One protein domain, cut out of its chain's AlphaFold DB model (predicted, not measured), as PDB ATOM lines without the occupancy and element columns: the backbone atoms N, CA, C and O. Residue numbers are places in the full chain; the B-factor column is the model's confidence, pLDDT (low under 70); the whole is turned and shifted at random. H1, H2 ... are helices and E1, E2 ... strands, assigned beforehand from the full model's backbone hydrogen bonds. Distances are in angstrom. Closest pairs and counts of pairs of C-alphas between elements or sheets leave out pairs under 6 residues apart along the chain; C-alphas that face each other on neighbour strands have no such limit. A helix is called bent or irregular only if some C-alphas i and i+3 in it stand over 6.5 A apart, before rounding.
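AT A GLANCE: This is residues 33 to 150 of the 399 residues of an uncharacterized protein of Candidatus Peregrinibacteria bacterium Gr01-1014_25 (UniProt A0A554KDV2). Three helices side by side, H3, H4 and H5, make an up-and-down bundle, and a small sheet of three strands is set beside it, grazed by H4 and H5. H1 covers E1 of the sheet, while H6 leads away from the bundle after the last residue of H5, and H7 folds back from H6 to come close to H5, with the C-alphas of Ala 118 and Arg 140 6.7 A apart. The 118 printed residues hold, in order, H1 E1 E2 H2 H3 H4 H5 H6 H7 E3; the class is mostly helix, and the sheet runs E2, E1, E3, antiparallel throughout. The whole is compact, with a radius of gyration of the C-alphas of 14.5 A and spans of 44 by 31 by 21 A.

HOW THE PARTS SIT: Begin at H1, residues 35 to 40, which is on the sheet at a height of 9.3 A, over the inner strand E1, residues 45 to 50, and along it at 2 degrees on the local plane. E2, residues 65 to 67, forms a hairpin with E1; look at N 47 and O 65, 2.8 A apart. On the other side of E1 is E3, residues 144 to 149, antiparallel to it, with N 46 and O 148 at 2.8 A. H2, residues 69 to 72, only just touches residues 99 to 103 of H4, residues 95 to 107, with 3 pairs of C-alphas within 8 A; the closest are those of Asp 72 and Arg 103, 5.6 A. H4 is irregular, with C-alphas 103 and 106 at 7.3 A. H3, residues 82 to 91, touches H4, closest at C-alphas 89 and 97, 5.6 A, opposite ways at a shallow tilt of 8 degrees. H5, residues 110 to 120, touches H4 at C-alphas 113 and 105, 6.1 A, their closest, opposite ways at a shallow tilt of 3 degrees. H6, residues 122 to 132, touches H7, residues 136 to 141, at a steep tilt of 61 degrees, closest at C-alphas 129 and 136, 5.7 A. Every O i to N i+4 pair is within hydrogen-bond range in H1, H3, H5, H6 and H7, and 6 of 9 are in H4; H2 is too short for one.

IN THESE COORDINATES: Find C-alpha 35 at (15.125, 5.802, 0.423), where H1 begins. H4 starts at C-alpha 95, (16.514, 26.796, -0.944), and spans 20.2 A; H5 spans 15.4 A and H6 15.1 A. E3 spans 17.3 A and ends at C-alpha 149, (21.109, 6.059, 10.248).

THE WHOLE: The C-alphas farthest apart, Thr 77 and Gly 133, are 44.1 A apart. The printed part has no cut, and the link from E1 to E2, residues 51 to 64, is long. Confidence is under 70 at residues 75 to 79, 91 to 98 and 122.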
ATOM      1  N   ALA A  33      18.853   0.335   3.113       94.25
ATOM      2  CA  ALA A  33      18.997  -0.248   1.779       94.25
ATOM      3  C   ALA A  33      18.580   0.716   0.657       94.25
ATOM      4  O   ALA A  33      19.208   0.733  -0.400       94.25
ATOM      5  N   ASN A  34      17.542   1.518   0.893       94.00
ATOM      6  CA  ASN A  34      17.007   2.492  -0.052       94.00
ATOM      7  C   ASN A  34      16.252   3.618   0.678       94.00
ATOM      8  O   ASN A  34      16.036   3.571   1.892       94.00
ATOM      9  N   LEU A  35      15.853   4.639  -0.083       91.94
ATOM     10  CA  LEU A  35      15.125   5.802   0.423       91.94
ATOM     11  C   LEU A  35      13.771   5.424   1.039       91.94
ATOM     12  O   LEU A  35      13.396   5.962   2.075       91.94
ATOM     13  N   GLN A  36      13.040   4.508   0.411       91.00
ATOM     14  CA  GLN A  36      11.690   4.113   0.807       91.00
ATOM     15  C   GLN A  36      11.699   3.404   2.161       91.00
ATOM     16  O   GLN A  36      10.854   3.690   3.005       91.00
ATOM     17  N   ASP A  37      12.683   2.538   2.394       93.12
ATOM     18  CA  ASP A  37      12.918   1.903   3.686       93.12
ATOM     19  C   ASP A  37      13.235   2.958   4.755       93.12
ATOM     20  O   ASP A  37      12.620   2.951   5.818       93.12
ATOM     21  N   ALA A  38      14.095   3.936   4.443       91.50
ATOM     22  CA  ALA A  38      14.450   5.010   5.375       91.50
ATOM     23  C   ALA A  38      13.245   5.877   5.775       91.50
ATOM     24  O   ALA A  38      13.094   6.254   6.938       91.50
ATOM     25  N   ILE A  39      12.362   6.167   4.814       90.31
ATOM     26  CA  ILE A  39      11.112   6.896   5.051       90.31
ATOM     27  C   ILE A  39      10.150   6.048   5.890       90.31
ATOM     28  O   ILE A  39       9.594   6.546   6.870       90.31
ATOM     29  N   ARG A  40       9.959   4.773   5.523       90.50
ATOM     30  CA  ARG A  40       9.020   3.851   6.179       90.50
ATOM     31  C   ARG A  40       9.380   3.604   7.640       90.50
ATOM     32  O   ARG A  40       8.481   3.554   8.475       90.50
ATOM     33  N   ASP A  41      10.667   3.474   7.952       91.00
ATOM     34  CA  ASP A  41      11.134   3.218   9.316       91.00
ATOM     35  C   ASP A  41      10.830   4.399  10.263       91.00
ATOM     36  O   ASP A  41      10.789   4.235  11.483       91.00
ATOM     37  N   GLY A  42      10.570   5.598   9.723       88.44
ATOM     38  CA  GLY A  42      10.064   6.749  10.478       88.44
ATOM     39  C   GLY A  42      11.081   7.398  11.426       88.44
ATOM     40  O   GLY A  42      10.720   8.293  12.200       88.44
ATOM     41  N   TYR A  43      12.340   6.961  11.383       92.25
ATOM     42  CA  TYR A  43      13.458   7.542  12.125       92.25
ATOM     43  C   TYR A  43      14.207   8.569  11.277       92.25
ATOM     44  O   TYR A  43      14.205   8.506  10.051       92.25
ATOM     45  N   LYS A  44      14.893   9.507  11.938       94.44
ATOM     46  CA  LYS A  44      15.805  10.422  11.248       94.44
ATOM     47  C   LYS A  44      16.905   9.639  10.533       94.44
ATOM     48  O   LYS A  44      17.483   8.712  11.102       94.44
ATOM     49  N   PHE A  45      17.244  10.070   9.329       95.50
ATOM     50  CA  PHE A  45      18.313   9.478   8.534       95.50
ATOM     51  C   PHE A  45      19.075  10.546   7.751       95.50
ATOM     52  O   PHE A  45      18.681  11.712   7.696       95.50
ATOM     53  N   ILE A  46      20.202  10.147   7.173       94.31
ATOM     54  CA  ILE A  46      21.057  10.996   6.352       94.31
ATOM     55  C   ILE A  46      21.043  10.454   4.923       94.31
ATOM     56  O   ILE A  46      21.364   9.287   4.696       94.31
ATOM     57  N   ILE A  47      20.700  11.310   3.964       94.19
ATOM     58  CA  ILE A  47      20.883  11.080   2.531       94.19
ATOM     59  C   ILE A  47      22.248  11.649   2.161       94.19
ATOM     60  O   ILE A  47      22.455  12.864   2.212       94.19
ATOM     61  N   ARG A  48      23.195  10.788   1.799       92.50
ATOM     62  CA  ARG A  48      24.536  11.206   1.388       92.50
ATOM     63  C   ARG A  48      24.623  11.156  -0.126       92.50
ATOM     64  O   ARG A  48      24.407  10.097  -0.706       92.50
ATOM     65  N   GLY A  49      24.931  12.288  -0.754       92.06
ATOM     66  CA  GLY A  49      25.377  12.278  -2.144       92.06
ATOM     67  C   GLY A  49      26.759  11.637  -2.233       92.06
ATOM     68  O   GLY A  49      27.586  11.824  -1.338       92.06
ATOM     69  N   GLU A  50      26.984  10.863  -3.281       93.06
ATOM     70  CA  GLU A  50      28.196  10.093  -3.522       93.06
ATOM     71  C   GLU A  50      28.644  10.319  -4.964       93.06
ATOM     72  O   GLU A  50      27.844  10.222  -5.895       93.06
ATOM     73  N   HIS A  51      29.929  10.579  -5.157       93.62
ATOM     74  CA  HIS A  51      30.553  10.613  -6.473       93.62
ATOM     75  C   HIS A  51      31.936   9.957  -6.393       93.62
ATOM     76  O   HIS A  51      32.606  10.130  -5.373       93.62
ATOM     77  N   PRO A  52      32.438   9.276  -7.442       92.56
ATOM     78  CA  PRO A  52      33.757   8.631  -7.405       92.56
ATOM     79  C   PRO A  52      34.918   9.580  -7.070       92.56
ATOM     80  O   PRO A  52      35.967   9.171  -6.579       92.56
ATOM     81  N   GLN A  53      34.726  10.878  -7.311       90.69
ATOM     82  CA  GLN A  53      35.693  11.910  -6.950       90.69
ATOM     83  C   GLN A  53      35.572  12.378  -5.488       90.69
ATOM     84  O   GLN A  53      36.388  13.170  -5.060       90.69
ATOM     85  N   ASP A  54      34.643  11.915  -4.658       89.50
ATOM     86  CA  ASP A  54      34.526  12.436  -3.285       89.50
ATOM     87  C   ASP A  54      35.692  12.035  -2.370       89.50
ATOM     88  O   ASP A  54      35.899  12.674  -1.338       89.50
ATOM     89  N   TYR A  55      36.465  10.996  -2.713       91.75
ATOM     90  CA  TYR A  55      37.599  10.567  -1.890       91.75
ATOM     91  C   TYR A  55      38.809  11.501  -2.013       91.75
ATOM     92  O   TYR A  55      39.302  11.995  -1.002       91.75
ATOM     93  N   ASP A  56      39.262  11.760  -3.242       89.81
ATOM     94  CA  ASP A  56      40.466  12.553  -3.553       89.81
ATOM     95  C   ASP A  56      40.178  13.744  -4.482       89.81
ATOM     96  O   ASP A  56      41.072  14.493  -4.861       89.81
ATOM     97  N   GLY A  57      38.919  13.959  -4.865       84.62
ATOM     98  CA  GLY A  57      38.400  15.055  -5.692       84.62
ATOM     99  C   GLY A  57      37.975  16.274  -4.869       84.62
ATOM    100  O   GLY A  57      38.568  16.560  -3.822       84.62
ATOM    101  N   ALA A  58      37.079  17.096  -5.411       78.31
ATOM    102  CA  ALA A  58      36.562  18.246  -4.678       78.31
ATOM    103  C   ALA A  58      35.629  17.750  -3.572       78.31
ATOM    104  O   ALA A  58      34.678  17.015  -3.827       78.31
ATOM    105  N   SER A  59      35.941  18.127  -2.335       70.75
ATOM    106  CA  SER A  59      35.046  17.854  -1.211       70.75
ATOM    107  C   SER A  59      33.779  18.695  -1.380       70.75
ATOM    108  O   SER A  59      33.817  19.707  -2.070       70.75
ATOM    109  N   ASP A  60      32.673  18.330  -0.729       72.31
ATOM    110  CA  ASP A  60      31.486  19.202  -0.600       72.31
ATOM    111  C   ASP A  60      30.781  19.597  -1.918       72.31
ATOM    112  O   ASP A  60      29.861  20.412  -1.890       72.31
ATOM    113  N   LEU A  61      31.149  19.020  -3.074       73.12
ATOM    114  CA  LEU A  61      30.331  19.153  -4.291       73.12
ATOM    115  C   LEU A  61      28.931  18.570  -4.064       73.12
ATOM    116  O   LEU A  61      27.938  19.075  -4.588       73.12
ATOM    117  N   LEU A  62      28.866  17.524  -3.237       81.56
ATOM    118  CA  LEU A  62      27.648  16.848  -2.829       81.56
ATOM    119  C   LEU A  62      27.475  16.945  -1.311       81.56
ATOM    120  O   LEU A  62      28.119  16.228  -0.541       81.56
ATOM    121  N   GLU A  63      26.577  17.824  -0.875       80.12
ATOM    122  CA  GLU A  63      26.208  17.939   0.537       80.12
ATOM    123  C   GLU A  63      25.378  16.727   0.994       80.12
ATOM    124  O   GLU A  63      24.547  16.188   0.256       80.12
ATOM    125  N   SER A  64      25.569  16.321   2.251       87.44
ATOM    126  CA  SER A  64      24.685  15.357   2.914       87.44
ATOM    127  C   SER A  64      23.460  16.066   3.492       87.44
ATOM    128  O   SER A  64      23.545  17.206   3.941       87.44
ATOM    129  N   MET A  65      22.314  15.391   3.486       87.75
ATOM    130  CA  MET A  65      21.028  15.949   3.905       87.75
ATOM    131  C   MET A  65      20.476  15.123   5.053       87.75
ATOM    132  O   MET A  65      20.379  13.904   4.939       87.75
ATOM    133  N   VAL A  66      20.109  15.773   6.153       90.06
ATOM    134  CA  VAL A  66      19.385  15.114   7.244       90.06
ATOM    135  C   VAL A  66      17.896  15.221   6.945       90.06
ATOM    136  O   VAL A  66      17.406  16.321   6.699       90.06
ATOM    137  N   ALA A  67      17.200  14.089   6.972       91.00
ATOM    138  CA  ALA A  67      15.756  14.009   6.817       91.00
ATOM    139  C   ALA A  67      15.129  13.445   8.098       91.00
ATOM    140  O   ALA A  67      15.565  12.417   8.621       91.00
ATOM    141  N   ASP A  68      14.102  14.122   8.605       91.81
ATOM    142  CA  ASP A  68      13.249  13.681   9.702       91.81
ATOM    143  C   ASP A  68      11.867  13.333   9.141       91.81
ATOM    144  O   ASP A  68      11.066  14.242   8.899       91.81
ATOM    145  N   PRO A  69      11.537  12.039   8.960       88.00
ATOM    146  CA  PRO A  69      10.264  11.650   8.376       88.00
ATOM    147  C   PRO A  69       9.029  12.243   9.040       88.00
ATOM    148  O   PRO A  69       8.027  12.496   8.378       88.00
ATOM    149  N   LYS A  70       9.103  12.516  10.345       86.94
ATOM    150  CA  LYS A  70       7.976  13.049  11.113       86.94
ATOM    151  C   LYS A  70       7.763  14.544  10.891       86.94
ATOM    152  O   LYS A  70       6.680  15.044  11.184       86.94
ATOM    153  N   LYS A  71       8.786  15.266  10.424       85.38
ATOM    154  CA  LYS A  71       8.749  16.723  10.222       85.38
ATOM    155  C   LYS A  71       8.766  17.106   8.750       85.38
ATOM    156  O   LYS A  71       8.029  18.000   8.343       85.38
ATOM    157  N   ASP A  72       9.596  16.427   7.970       83.56
ATOM    158  CA  ASP A  72       9.928  16.823   6.607       83.56
ATOM    159  C   ASP A  72       8.994  16.194   5.570       83.56
ATOM    160  O   ASP A  72       8.821  16.765   4.499       83.56
ATOM    161  N   PHE A  73       8.341  15.071   5.896       80.06
ATOM    162  CA  PHE A  73       7.433  14.338   5.002       80.06
ATOM    163  C   PHE A  73       5.958  14.473   5.392       80.06
ATOM    164  O   PHE A  73       5.170  13.549   5.190       80.06
ATOM    165  N   ALA A  74       5.571  15.617   5.968       70.00
ATOM    166  CA  ALA A  74       4.161  15.901   6.220       70.00
ATOM    167  C   ALA A  74       3.350  15.676   4.927       70.00
ATOM    168  O   ALA A  74       3.770  16.165   3.872       70.00
ATOM    169  N   PRO A  75       2.225  14.936   4.985       65.00
ATOM    170  CA  PRO A  75       1.463  14.585   3.797       65.00
ATOM    171  C   PRO A  75       1.096  15.856   3.036       65.00
ATOM    172  O   PRO A  75       0.570  16.809   3.618       65.00
ATOM    173  N   ALA A  76       1.409  15.879   1.738       63.03
ATOM    174  CA  ALA A  76       0.969  16.954   0.867       63.03
ATOM    175  C   ALA A  76      -0.557  17.074   0.992       63.03
ATOM    176  O   ALA A  76      -1.274  16.078   0.918       63.03
ATOM    177  N   THR A  77      -1.053  18.292   1.211       64.25
ATOM    178  CA  THR A  77      -2.490  18.548   1.398       64.25
ATOM    179  C   THR A  77      -3.310  18.242   0.145       64.25
ATOM    180  O   THR A  77      -4.528  18.133   0.231       64.25
ATOM    181  N   GLU A  78      -2.649  18.086  -1.004       69.56
ATOM    182  CA  GLU A  78      -3.260  17.748  -2.283       69.56
ATOM    183  C   GLU A  78      -2.431  16.657  -2.981       69.56
ATOM    184  O   GLU A  78      -1.201  16.787  -3.056       69.56
ATOM    185  N   PRO A  79      -3.064  15.586  -3.495       64.94
ATOM    186  CA  PRO A  79      -2.377  14.607  -4.325       64.94
ATOM    187  C   PRO A  79      -1.892  15.284  -5.611       64.94
ATOM    188  O   PRO A  79      -2.672  15.899  -6.332       64.94
ATOM    189  N   ARG A  80      -0.594  15.162  -5.888       77.00
ATOM    190  CA  ARG A  80       0.043  15.578  -7.142       77.00
ATOM    191  C   ARG A  80       0.590  14.349  -7.845       77.00
ATOM    192  O   ARG A  80       1.073  13.430  -7.183       77.00
ATOM    193  N   SER A  81       0.529  14.339  -9.167       83.56
ATOM    194  CA  SER A  81       1.252  13.368  -9.982       83.56
ATOM    195  C   SER A  81       2.766  13.558  -9.845       83.56
ATOM    196  O   SER A  81       3.254  14.638  -9.503       83.56
ATOM    197  N   GLU A  82       3.527  12.503 -10.140       81.88
ATOM    198  CA  GLU A  82       4.993  12.548 -10.139       81.88
ATOM    199  C   GLU A  82       5.538  13.658 -11.056       81.88
ATOM    200  O   GLU A  82       6.433  14.401 -10.657       81.88
ATOM    201  N   GLN A  83       4.952  13.834 -12.246       81.19
ATOM    202  CA  GLN A  83       5.384  14.864 -13.193       81.19
ATOM    203  C   GLN A  83       5.134  16.281 -12.660       81.19
ATOM    204  O   GLN A  83       6.016  17.128 -12.751       81.19
ATOM    205  N   GLU A  84       3.987  16.535 -12.022       81.12
ATOM    206  CA  GLU A  84       3.701  17.839 -11.403       81.12
ATOM    207  C   GLU A  84       4.679  18.165 -10.265       81.12
ATOM    208  O   GLU A  84       5.038  19.326 -10.060       81.12
ATOM    209  N   ILE A  85       5.130  17.150  -9.520       77.38
ATOM    210  CA  ILE A  85       6.166  17.311  -8.491       77.38
ATOM    211  C   ILE A  85       7.505  17.660  -9.145       77.38
ATOM    212  O   ILE A  85       8.165  18.603  -8.703       77.38
ATOM    213  N   VAL A  86       7.901  16.923 -10.186       79.06
ATOM    214  CA  VAL A  86       9.136  17.172 -10.944       79.06
ATOM    215  C   VAL A  86       9.152  18.603 -11.472       79.06
ATOM    216  O   VAL A  86      10.102  19.337 -11.198       79.06
ATOM    217  N   ASP A  87       8.089  19.030 -12.147       79.12
ATOM    218  CA  ASP A  87       7.988  20.368 -12.730       79.12
ATOM    219  C   ASP A  87       8.047  21.452 -11.642       79.12
ATOM    220  O   ASP A  87       8.801  22.418 -11.758       79.12
ATOM    221  N   ALA A  88       7.345  21.254 -10.519       74.50
ATOM    222  CA  ALA A  88       7.358  22.189  -9.393       74.50
ATOM    223  C   ALA A  88       8.727  22.302  -8.695       74.50
ATOM    224  O   ALA A  88       9.059  23.358  -8.143       74.50
ATOM    225  N   VAL A  89       9.510  21.219  -8.673       73.38
ATOM    226  CA  VAL A  89      10.879  21.207  -8.140       73.38
ATOM    227  C   VAL A  89      11.827  21.894  -9.124       73.38
ATOM    228  O   VAL A  89      12.637  22.718  -8.708       73.38
ATOM    229  N   LEU A  90      11.721  21.619 -10.423       71.69
ATOM    230  CA  LEU A  90      12.621  22.189 -11.429       71.69
ATOM    231  C   LEU A  90      12.392  23.689 -11.674       71.69
ATOM    232  O   LEU A  90      13.353  24.410 -11.942       71.69
ATOM    233  N   ASP A  91      11.156  24.175 -11.539       69.12
ATOM    234  CA  ASP A  91      10.809  25.589 -11.740       69.12
ATOM    235  C   ASP A  91      11.372  26.508 -10.634       69.12
ATOM    236  O   ASP A  91      11.685  27.683 -10.846       69.12
ATOM    237  N   ARG A  92      11.586  25.974  -9.425       59.53
ATOM    238  CA  ARG A  92      12.086  26.767  -8.296       59.53
ATOM    239  C   ARG A  92      13.617  26.766  -8.250       59.53
ATOM    240  O   ARG A  92      14.255  25.762  -7.949       59.53
ATOM    241  N   LYS A  93      14.228  27.941  -8.422       55.91
ATOM    242  CA  LYS A  93      15.682  28.169  -8.283       55.91
ATOM    243  C   LYS A  93      16.098  28.614  -6.865       55.91
ATOM    244  O   LYS A  93      16.764  29.635  -6.727       55.91
ATOM    245  N   SER A  94      15.669  27.947  -5.782       56.75
ATOM    246  CA  SER A  94      16.020  28.408  -4.418       56.75
ATOM    247  C   SER A  94      16.091  27.312  -3.346       56.75
ATOM    248  O   SER A  94      15.676  26.181  -3.558       56.75
ATOM    249  N   ILE A  95      16.543  27.664  -2.138       55.19
ATOM    250  CA  ILE A  95      16.514  26.796  -0.944       55.19
ATOM    251  C   ILE A  95      15.103  26.283  -0.590       55.19
ATOM    252  O   ILE A  95      14.958  25.249   0.053       55.19
ATOM    253  N   HIS A  96      14.038  26.946  -1.054       62.19
ATOM    254  CA  HIS A  96      12.671  26.439  -0.899       62.19
ATOM    255  C   HIS A  96      12.431  25.171  -1.724       62.19
ATOM    256  O   HIS A  96      11.611  24.339  -1.348       62.19
ATOM    257  N   THR A  97      13.163  25.002  -2.825       68.12
ATOM    258  CA  THR A  97      13.125  23.803  -3.662       68.12
ATOM    259  C   THR A  97      13.604  22.576  -2.898       68.12
ATOM    260  O   THR A  97      13.032  21.504  -3.050       68.12
ATOM    261  N   TYR A  98      14.590  22.746  -2.012       67.94
ATOM    262  CA  TYR A  98      15.097  21.685  -1.143       67.94
ATOM    263  C   TYR A  98      14.017  21.160  -0.187       67.94
ATOM    264  O   TYR A  98      13.698  19.972  -0.206       67.94
ATOM    265  N   PHE A  99      13.402  22.046   0.605       71.12
ATOM    266  CA  PHE A  99      12.350  21.651   1.548       71.12
ATOM    267  C   PHE A  99      11.108  21.106   0.838       71.12
ATOM    268  O   PHE A  99      10.460  20.189   1.341       71.12
ATOM    269  N   ASN A 100      10.788  21.642  -0.341       73.38
ATOM    270  CA  ASN A 100       9.706  21.111  -1.160       73.38
ATOM    271  C   ASN A 100      10.018  19.713  -1.689       73.38
ATOM    272  O   ASN A 100       9.143  18.857  -1.625       73.38
ATOM    273  N   LEU A 101      11.236  19.460  -2.182       80.19
ATOM    274  CA  LEU A 101      11.595  18.130  -2.663       80.19
ATOM    275  C   LEU A 101      11.491  17.109  -1.534       80.19
ATOM    276  O   LEU A 101      10.866  16.077  -1.750       80.19
ATOM    277  N   LEU A 102      12.029  17.415  -0.343       82.00
ATOM    278  CA  LEU A 102      11.928  16.518   0.811       82.00
ATOM    279  C   LEU A 102      10.474  16.094   1.040       82.00
ATOM    280  O   LEU A 102      10.196  14.904   0.982       82.00
ATOM    281  N   ARG A 103       9.530  17.039   1.146       82.62
ATOM    282  CA  ARG A 103       8.094  16.748   1.347       82.62
ATOM    283  C   ARG A 103       7.489  15.786   0.330       82.62
ATOM    284  O   ARG A 103       6.547  15.072   0.659       82.62
ATOM    285  N   HIS A 104       8.012  15.776  -0.891       84.38
ATOM    286  CA  HIS A 104       7.504  14.946  -1.973       84.38
ATOM    287  C   HIS A 104       8.285  13.644  -2.184       84.38
ATOM    288  O   HIS A 104       7.780  12.772  -2.883       84.38
ATOM    289  N   LEU A 105       9.456  13.458  -1.557       85.38
ATOM    290  CA  LEU A 105      10.250  12.227  -1.682       85.38
ATOM    291  C   LEU A 105       9.452  10.928  -1.447       85.38
ATOM    292  O   LEU A 105       9.664   9.991  -2.214       85.38
ATOM    293  N   PRO A 106       8.521  10.838  -0.472       84.69
ATOM    294  CA  PRO A 106       7.729   9.620  -0.274       84.69
ATOM    295  C   PRO A 106       6.801   9.264  -1.441       84.69
ATOM    296  O   PRO A 106       6.348   8.128  -1.525       84.69
ATOM    297  N   MET A 107       6.474  10.233  -2.301       84.69
ATOM    298  CA  MET A 107       5.541  10.071  -3.421       84.69
ATOM    299  C   MET A 107       6.243   9.713  -4.736       84.69
ATOM    300  O   MET A 107       5.568   9.522  -5.741       84.69
ATOM    301  N   LEU A 108       7.577   9.671  -4.745       85.75
ATOM    302  CA  LEU A 108       8.382   9.476  -5.945       85.75
ATOM    303  C   LEU A 108       8.969   8.065  -5.988       85.75
ATOM    304  O   LEU A 108       9.409   7.521  -4.968       85.75
ATOM    305  N   GLU A 109       9.080   7.505  -7.192       89.81
ATOM    306  CA  GLU A 109       9.969   6.364  -7.398       89.81
ATOM    307  C   GLU A 109      11.418   6.736  -7.041       89.81
ATOM    308  O   GLU A 109      11.869   7.863  -7.271       89.81
ATOM    309  N   GLN A 110      12.184   5.775  -6.502       90.25
ATOM    310  CA  GLN A 110      13.559   6.012  -6.036       90.25
ATOM    311  C   GLN A 110      14.426   6.663  -7.117       90.25
ATOM    312  O   GLN A 110      15.118   7.645  -6.858       90.25
ATOM    313  N   ARG A 111      14.345   6.150  -8.347       90.69
ATOM    314  CA  ARG A 111      15.128   6.654  -9.476       90.69
ATOM    315  C   ARG A 111      14.799   8.115  -9.796       90.69
ATOM    316  O   ARG A 111      15.705   8.892 -10.098       90.69
ATOM    317  N   THR A 112      13.526   8.500  -9.720       89.50
ATOM    318  CA  THR A 112      13.095   9.886  -9.942       89.50
ATOM    319  C   THR A 112      13.561  10.789  -8.806       89.50
ATOM    320  O   THR A 112      14.129  11.851  -9.067       89.50
ATOM    321  N   ALA A 113      13.400  10.350  -7.557       89.19
ATOM    322  CA  ALA A 113      13.896  11.063  -6.385       89.19
ATOM    323  C   ALA A 113      15.405  11.344  -6.483       89.19
ATOM    324  O   ALA A 113      15.828  12.491  -6.353       89.19
ATOM    325  N   GLU A 114      16.219  10.330  -6.780       89.69
ATOM    326  CA  GLU A 114      17.671  10.471  -6.935       89.69
ATOM    327  C   GLU A 114      18.043  11.402  -8.098       89.69
ATOM    328  O   GLU A 114      18.921  12.256  -7.952       89.69
ATOM    329  N   LYS A 115      17.330  11.329  -9.231       87.50
ATOM    330  CA  LYS A 115      17.535  12.248 -10.361       87.50
ATOM    331  C   LYS A 115      17.262  13.707  -9.974       87.50
ATOM    332  O   LYS A 115      18.029  14.594 -10.360       87.50
ATOM    333  N   LEU A 116      16.200  13.965  -9.206       86.62
ATOM    334  CA  LEU A 116      15.886  15.303  -8.695       86.62
ATOM    335  C   LEU A 116      16.927  15.776  -7.676       86.62
ATOM    336  O   LEU A 116      17.399  16.910  -7.774       86.62
ATOM    337  N   LEU A 117      17.347  14.907  -6.753       85.75
ATOM    338  CA  LEU A 117      18.400  15.205  -5.780       85.75
ATOM    339  C   LEU A 117      19.720  15.576  -6.472       85.75
ATOM    340  O   LEU A 117      20.341  16.573  -6.106       85.75
ATOM    341  N   ALA A 118      20.114  14.843  -7.517       83.62
ATOM    342  CA  ALA A 118      21.284  15.171  -8.331       83.62
ATOM    343  C   ALA A 118      21.110  16.492  -9.110       83.62
ATOM    344  O   ALA A 118      22.083  17.191  -9.385       83.62
ATOM    345  N   GLY A 119      19.875  16.861  -9.471       79.00
ATOM    346  CA  GLY A 119      19.545  18.136 -10.123       79.00
ATOM    347  C   GLY A 119      19.644  19.357  -9.203       79.00
ATOM    348  O   GLY A 119      20.151  20.400  -9.626       79.00
ATOM    349  N   LEU A 120      19.242  19.226  -7.930       74.75
ATOM    350  CA  LEU A 120      19.340  20.303  -6.929       74.75
ATOM    351  C   LEU A 120      20.778  20.771  -6.675       74.75
ATOM    352  O   LEU A 120      20.996  21.873  -6.176       74.75
ATOM    353  N   ARG A 121      21.762  19.936  -7.009       70.12
ATOM    354  CA  ARG A 121      23.189  20.164  -6.748       70.12
ATOM    355  C   ARG A 121      23.957  20.643  -7.992       70.12
ATOM    356  O   ARG A 121      25.182  20.552  -8.043       70.12
ATOM    357  N   SER A 122      23.246  21.166  -8.994       66.94
ATOM    358  CA  SER A 122      23.798  21.473 -10.322       66.94
ATOM    359  C   SER A 122      24.735  22.681 -10.380       66.94
ATOM    360  O   SER A 122      25.662  22.636 -11.173       66.94
ATOM    361  N   LEU A 123      24.578  23.732  -9.564       71.06
ATOM    362  CA  LEU A 123      25.399  24.947  -9.736       71.06
ATOM    363  C   LEU A 123      26.897  24.739  -9.417       71.06
ATOM    364  O   LEU A 123      27.710  25.002 -10.306       71.06
ATOM    365  N   PRO A 124      27.305  24.229  -8.232       79.19
ATOM    366  CA  PRO A 124      28.721  23.947  -7.975       79.19
ATOM    367  C   PRO A 124      29.275  22.866  -8.907       79.19
ATOM    368  O   PRO A 124      30.411  22.967  -9.359       79.19
ATOM    369  N   THR A 125      28.458  21.858  -9.233       83.69
ATOM    370  CA  THR A 125      28.837  20.746 -10.116       83.69
ATOM    371  C   THR A 125      29.091  21.214 -11.546       83.69
ATOM    372  O   THR A 125      30.120  20.877 -12.123       83.69
ATOM    373  N   ARG A 126      28.195  22.029 -12.113       86.88
ATOM    374  CA  ARG A 126      28.359  22.642 -13.434       86.88
ATOM    375  C   ARG A 126      29.628  23.468 -13.475       86.88
ATOM    376  O   ARG A 126      30.465  23.236 -14.335       86.88
ATOM    377  N   ARG A 127      29.797  24.371 -12.504       85.75
ATOM    378  CA  ARG A 127      30.984  25.221 -12.426       85.75
ATOM    379  C   ARG A 127      32.268  24.393 -12.346       85.75
ATOM    380  O   ARG A 127      33.242  24.687 -13.028       85.75
ATOM    381  N   TYR A 128      32.261  23.322 -11.557       88.50
ATOM    382  CA  TYR A 128      33.369  22.374 -11.475       88.50
ATOM    383  C   TYR A 128      33.648  21.671 -12.816       88.50
ATOM    384  O   TYR A 128      34.806  21.566 -13.220       88.50
ATOM    385  N   CYS A 129      32.603  21.229 -13.525       90.56
ATOM    386  CA  CYS A 129      32.727  20.601 -14.841       90.56
ATOM    387  C   CYS A 129      33.267  21.579 -15.891       90.56
ATOM    388  O   CYS A 129      34.214  21.233 -16.591       90.56
ATOM    389  N   GLU A 130      32.742  22.805 -15.947       90.06
ATOM    390  CA  GLU A 130      33.210  23.880 -16.833       90.06
ATOM    391  C   GLU A 130      34.707  24.150 -16.643       90.06
ATOM    392  O   GLU A 130      35.469  24.169 -17.608       90.06
ATOM    393  N   LEU A 131      35.145  24.296 -15.389       86.94
ATOM    394  CA  LEU A 131      36.541  24.575 -15.050       86.94
ATOM    395  C   LEU A 131      37.492  23.444 -15.470       86.94
ATOM    396  O   LEU A 131      38.642  23.706 -15.822       86.94
ATOM    397  N   LEU A 132      37.031  22.193 -15.433       89.50
ATOM    398  CA  LEU A 132      37.818  21.021 -15.817       89.50
ATOM    399  C   LEU A 132      37.629  20.584 -17.278       89.50
ATOM    400  O   LEU A 132      38.334  19.674 -17.715       89.50
ATOM    401  N   GLY A 133      36.703  21.193 -18.021       91.56
ATOM    402  CA  GLY A 133      36.315  20.730 -19.355       91.56
ATOM    403  C   GLY A 133      35.656  19.345 -19.348       91.56
ATOM    404  O   GLY A 133      35.865  18.563 -20.272       91.56
ATOM    405  N   LEU A 134      34.914  19.013 -18.286       92.44
ATOM    406  CA  LEU A 134      34.159  17.764 -18.178       92.44
ATOM    407  C   LEU A 134      32.758  17.921 -18.771       92.44
ATOM    408  O   LEU A 134      32.152  18.988 -18.693       92.44
ATOM    409  N   ASP A 135      32.217  16.821 -19.286       94.44
ATOM    410  CA  ASP A 135      30.810  16.733 -19.664       94.44
ATOM    411  C   ASP A 135      29.925  16.706 -18.399       94.44
ATOM    412  O   ASP A 135      30.036  15.793 -17.572       94.44
ATOM    413  N   GLU A 136      29.072  17.725 -18.230       90.94
ATOM    414  CA  GLU A 136      28.204  17.865 -17.049       90.94
ATOM    415  C   GLU A 136      27.218  16.694 -16.927       90.94
ATOM    416  O   GLU A 136      26.953  16.236 -15.815       90.94
ATOM    417  N   GLU A 137      26.669  16.195 -18.037       90.50
ATOM    418  CA  GLU A 137      25.670  15.126 -18.009       90.50
ATOM    419  C   GLU A 137      26.298  13.802 -17.584       90.50
ATOM    420  O   GLU A 137      25.764  13.128 -16.700       90.50
ATOM    421  N   VAL A 138      27.463  13.466 -18.142       93.19
ATOM    422  CA  VAL A 138      28.237  12.280 -17.754       93.19
ATOM    423  C   VAL A 138      28.665  12.373 -16.291       93.19
ATOM    424  O   VAL A 138      28.516  11.404 -15.546       93.19
ATOM    425  N   HIS A 139      29.148  13.538 -15.849       91.69
ATOM    426  CA  HIS A 139      29.549  13.746 -14.457       91.69
ATOM    427  C   HIS A 139      28.359  13.594 -13.500       91.69
ATOM    428  O   HIS A 139      28.438  12.880 -12.502       91.69
ATOM    429  N   ARG A 140      27.214  14.206 -13.825       88.88
ATOM    430  CA  ARG A 140      25.993  14.082 -13.020       88.88
ATOM    431  C   ARG A 140      25.429  12.665 -13.020       88.88
ATOM    432  O   ARG A 140      24.890  12.248 -12.000       88.88
ATOM    433  N   ALA A 141      25.560  11.921 -14.116       90.06
ATOM    434  CA  ALA A 141      25.116  10.531 -14.201       90.06
ATOM    435  C   ALA A 141      25.919   9.584 -13.289       90.06
ATOM    436  O   ALA A 141      25.422   8.513 -12.947       90.06
ATOM    437  N   ALA A 142      27.128   9.977 -12.875       92.62
ATOM    438  CA  ALA A 142      27.936   9.238 -11.908       92.62
ATOM    439  C   ALA A 142      27.583   9.553 -10.441       92.62
ATOM    440  O   ALA A 142      28.090   8.884  -9.537       92.62
ATOM    441  N   ILE A 143      26.729  10.555 -10.183       92.00
ATOM    442  CA  ILE A 143      26.235  10.849  -8.836       92.00
ATOM    443  C   ILE A 143      25.291   9.729  -8.410       92.00
ATOM    444  O   ILE A 143      24.335   9.391  -9.105       92.00
ATOM    445  N   SER A 144      25.532   9.194  -7.224       93.62
ATOM    446  CA  SER A 144      24.661   8.224  -6.574       93.62
ATOM    447  C   SER A 144      24.360   8.660  -5.144       93.62
ATOM    448  O   SER A 144      24.847   9.693  -4.676       93.62
ATOM    449  N   PHE A 145      23.525   7.893  -4.447       94.31
ATOM    450  CA  PHE A 145      23.138   8.197  -3.077       94.31
ATOM    451  C   PHE A 145      23.304   6.977  -2.177       94.31
ATOM    452  O   PHE A 145      23.171   5.828  -2.604       94.31
ATOM    453  N   SER A 146      23.604   7.239  -0.909       96.00
ATOM    454  CA  SER A 146      23.596   6.238   0.151       96.00
ATOM    455  C   SER A 146      22.796   6.756   1.353       96.00
ATOM    456  O   SER A 146      22.802   7.952   1.657       96.00
ATOM    457  N   TYR A 147      22.076   5.860   2.032       96.38
ATOM    458  CA  TYR A 147      21.149   6.200   3.119       96.38
ATOM    459  C   TYR A 147      21.650   5.630   4.442       96.38
ATOM    460  O   TYR A 147      22.031   4.462   4.526       96.38
ATOM    461  N   TRP A 148      21.727   6.479   5.461       97.50
ATOM    462  CA  TRP A 148      22.424   6.166   6.706       97.50
ATOM    463  C   TRP A 148      21.553   6.505   7.897       97.50
ATOM    464  O   TRP A 148      20.872   7.527   7.902       97.50
ATOM    465  N   GLN A 149      21.642   5.696   8.945       96.75
ATOM    466  CA  GLN A 149      21.109   6.059  10.248       96.75
ATOM    467  C   GLN A 149      21.670   7.418  10.692       96.75
ATOM    468  O   GLN A 149      22.883   7.648  10.640       96.75
ATOM    469  N   TYR A 150      20.796   8.311  11.161       95.88
ATOM    470  CA  TYR A 150      21.232   9.533  11.826       95.88
ATOM    471  C   TYR A 150      21.733   9.202  13.235       95.88
ATOM    472  O   TYR A 150      21.025   8.570  14.020       95.88
TER     473      TYR A 150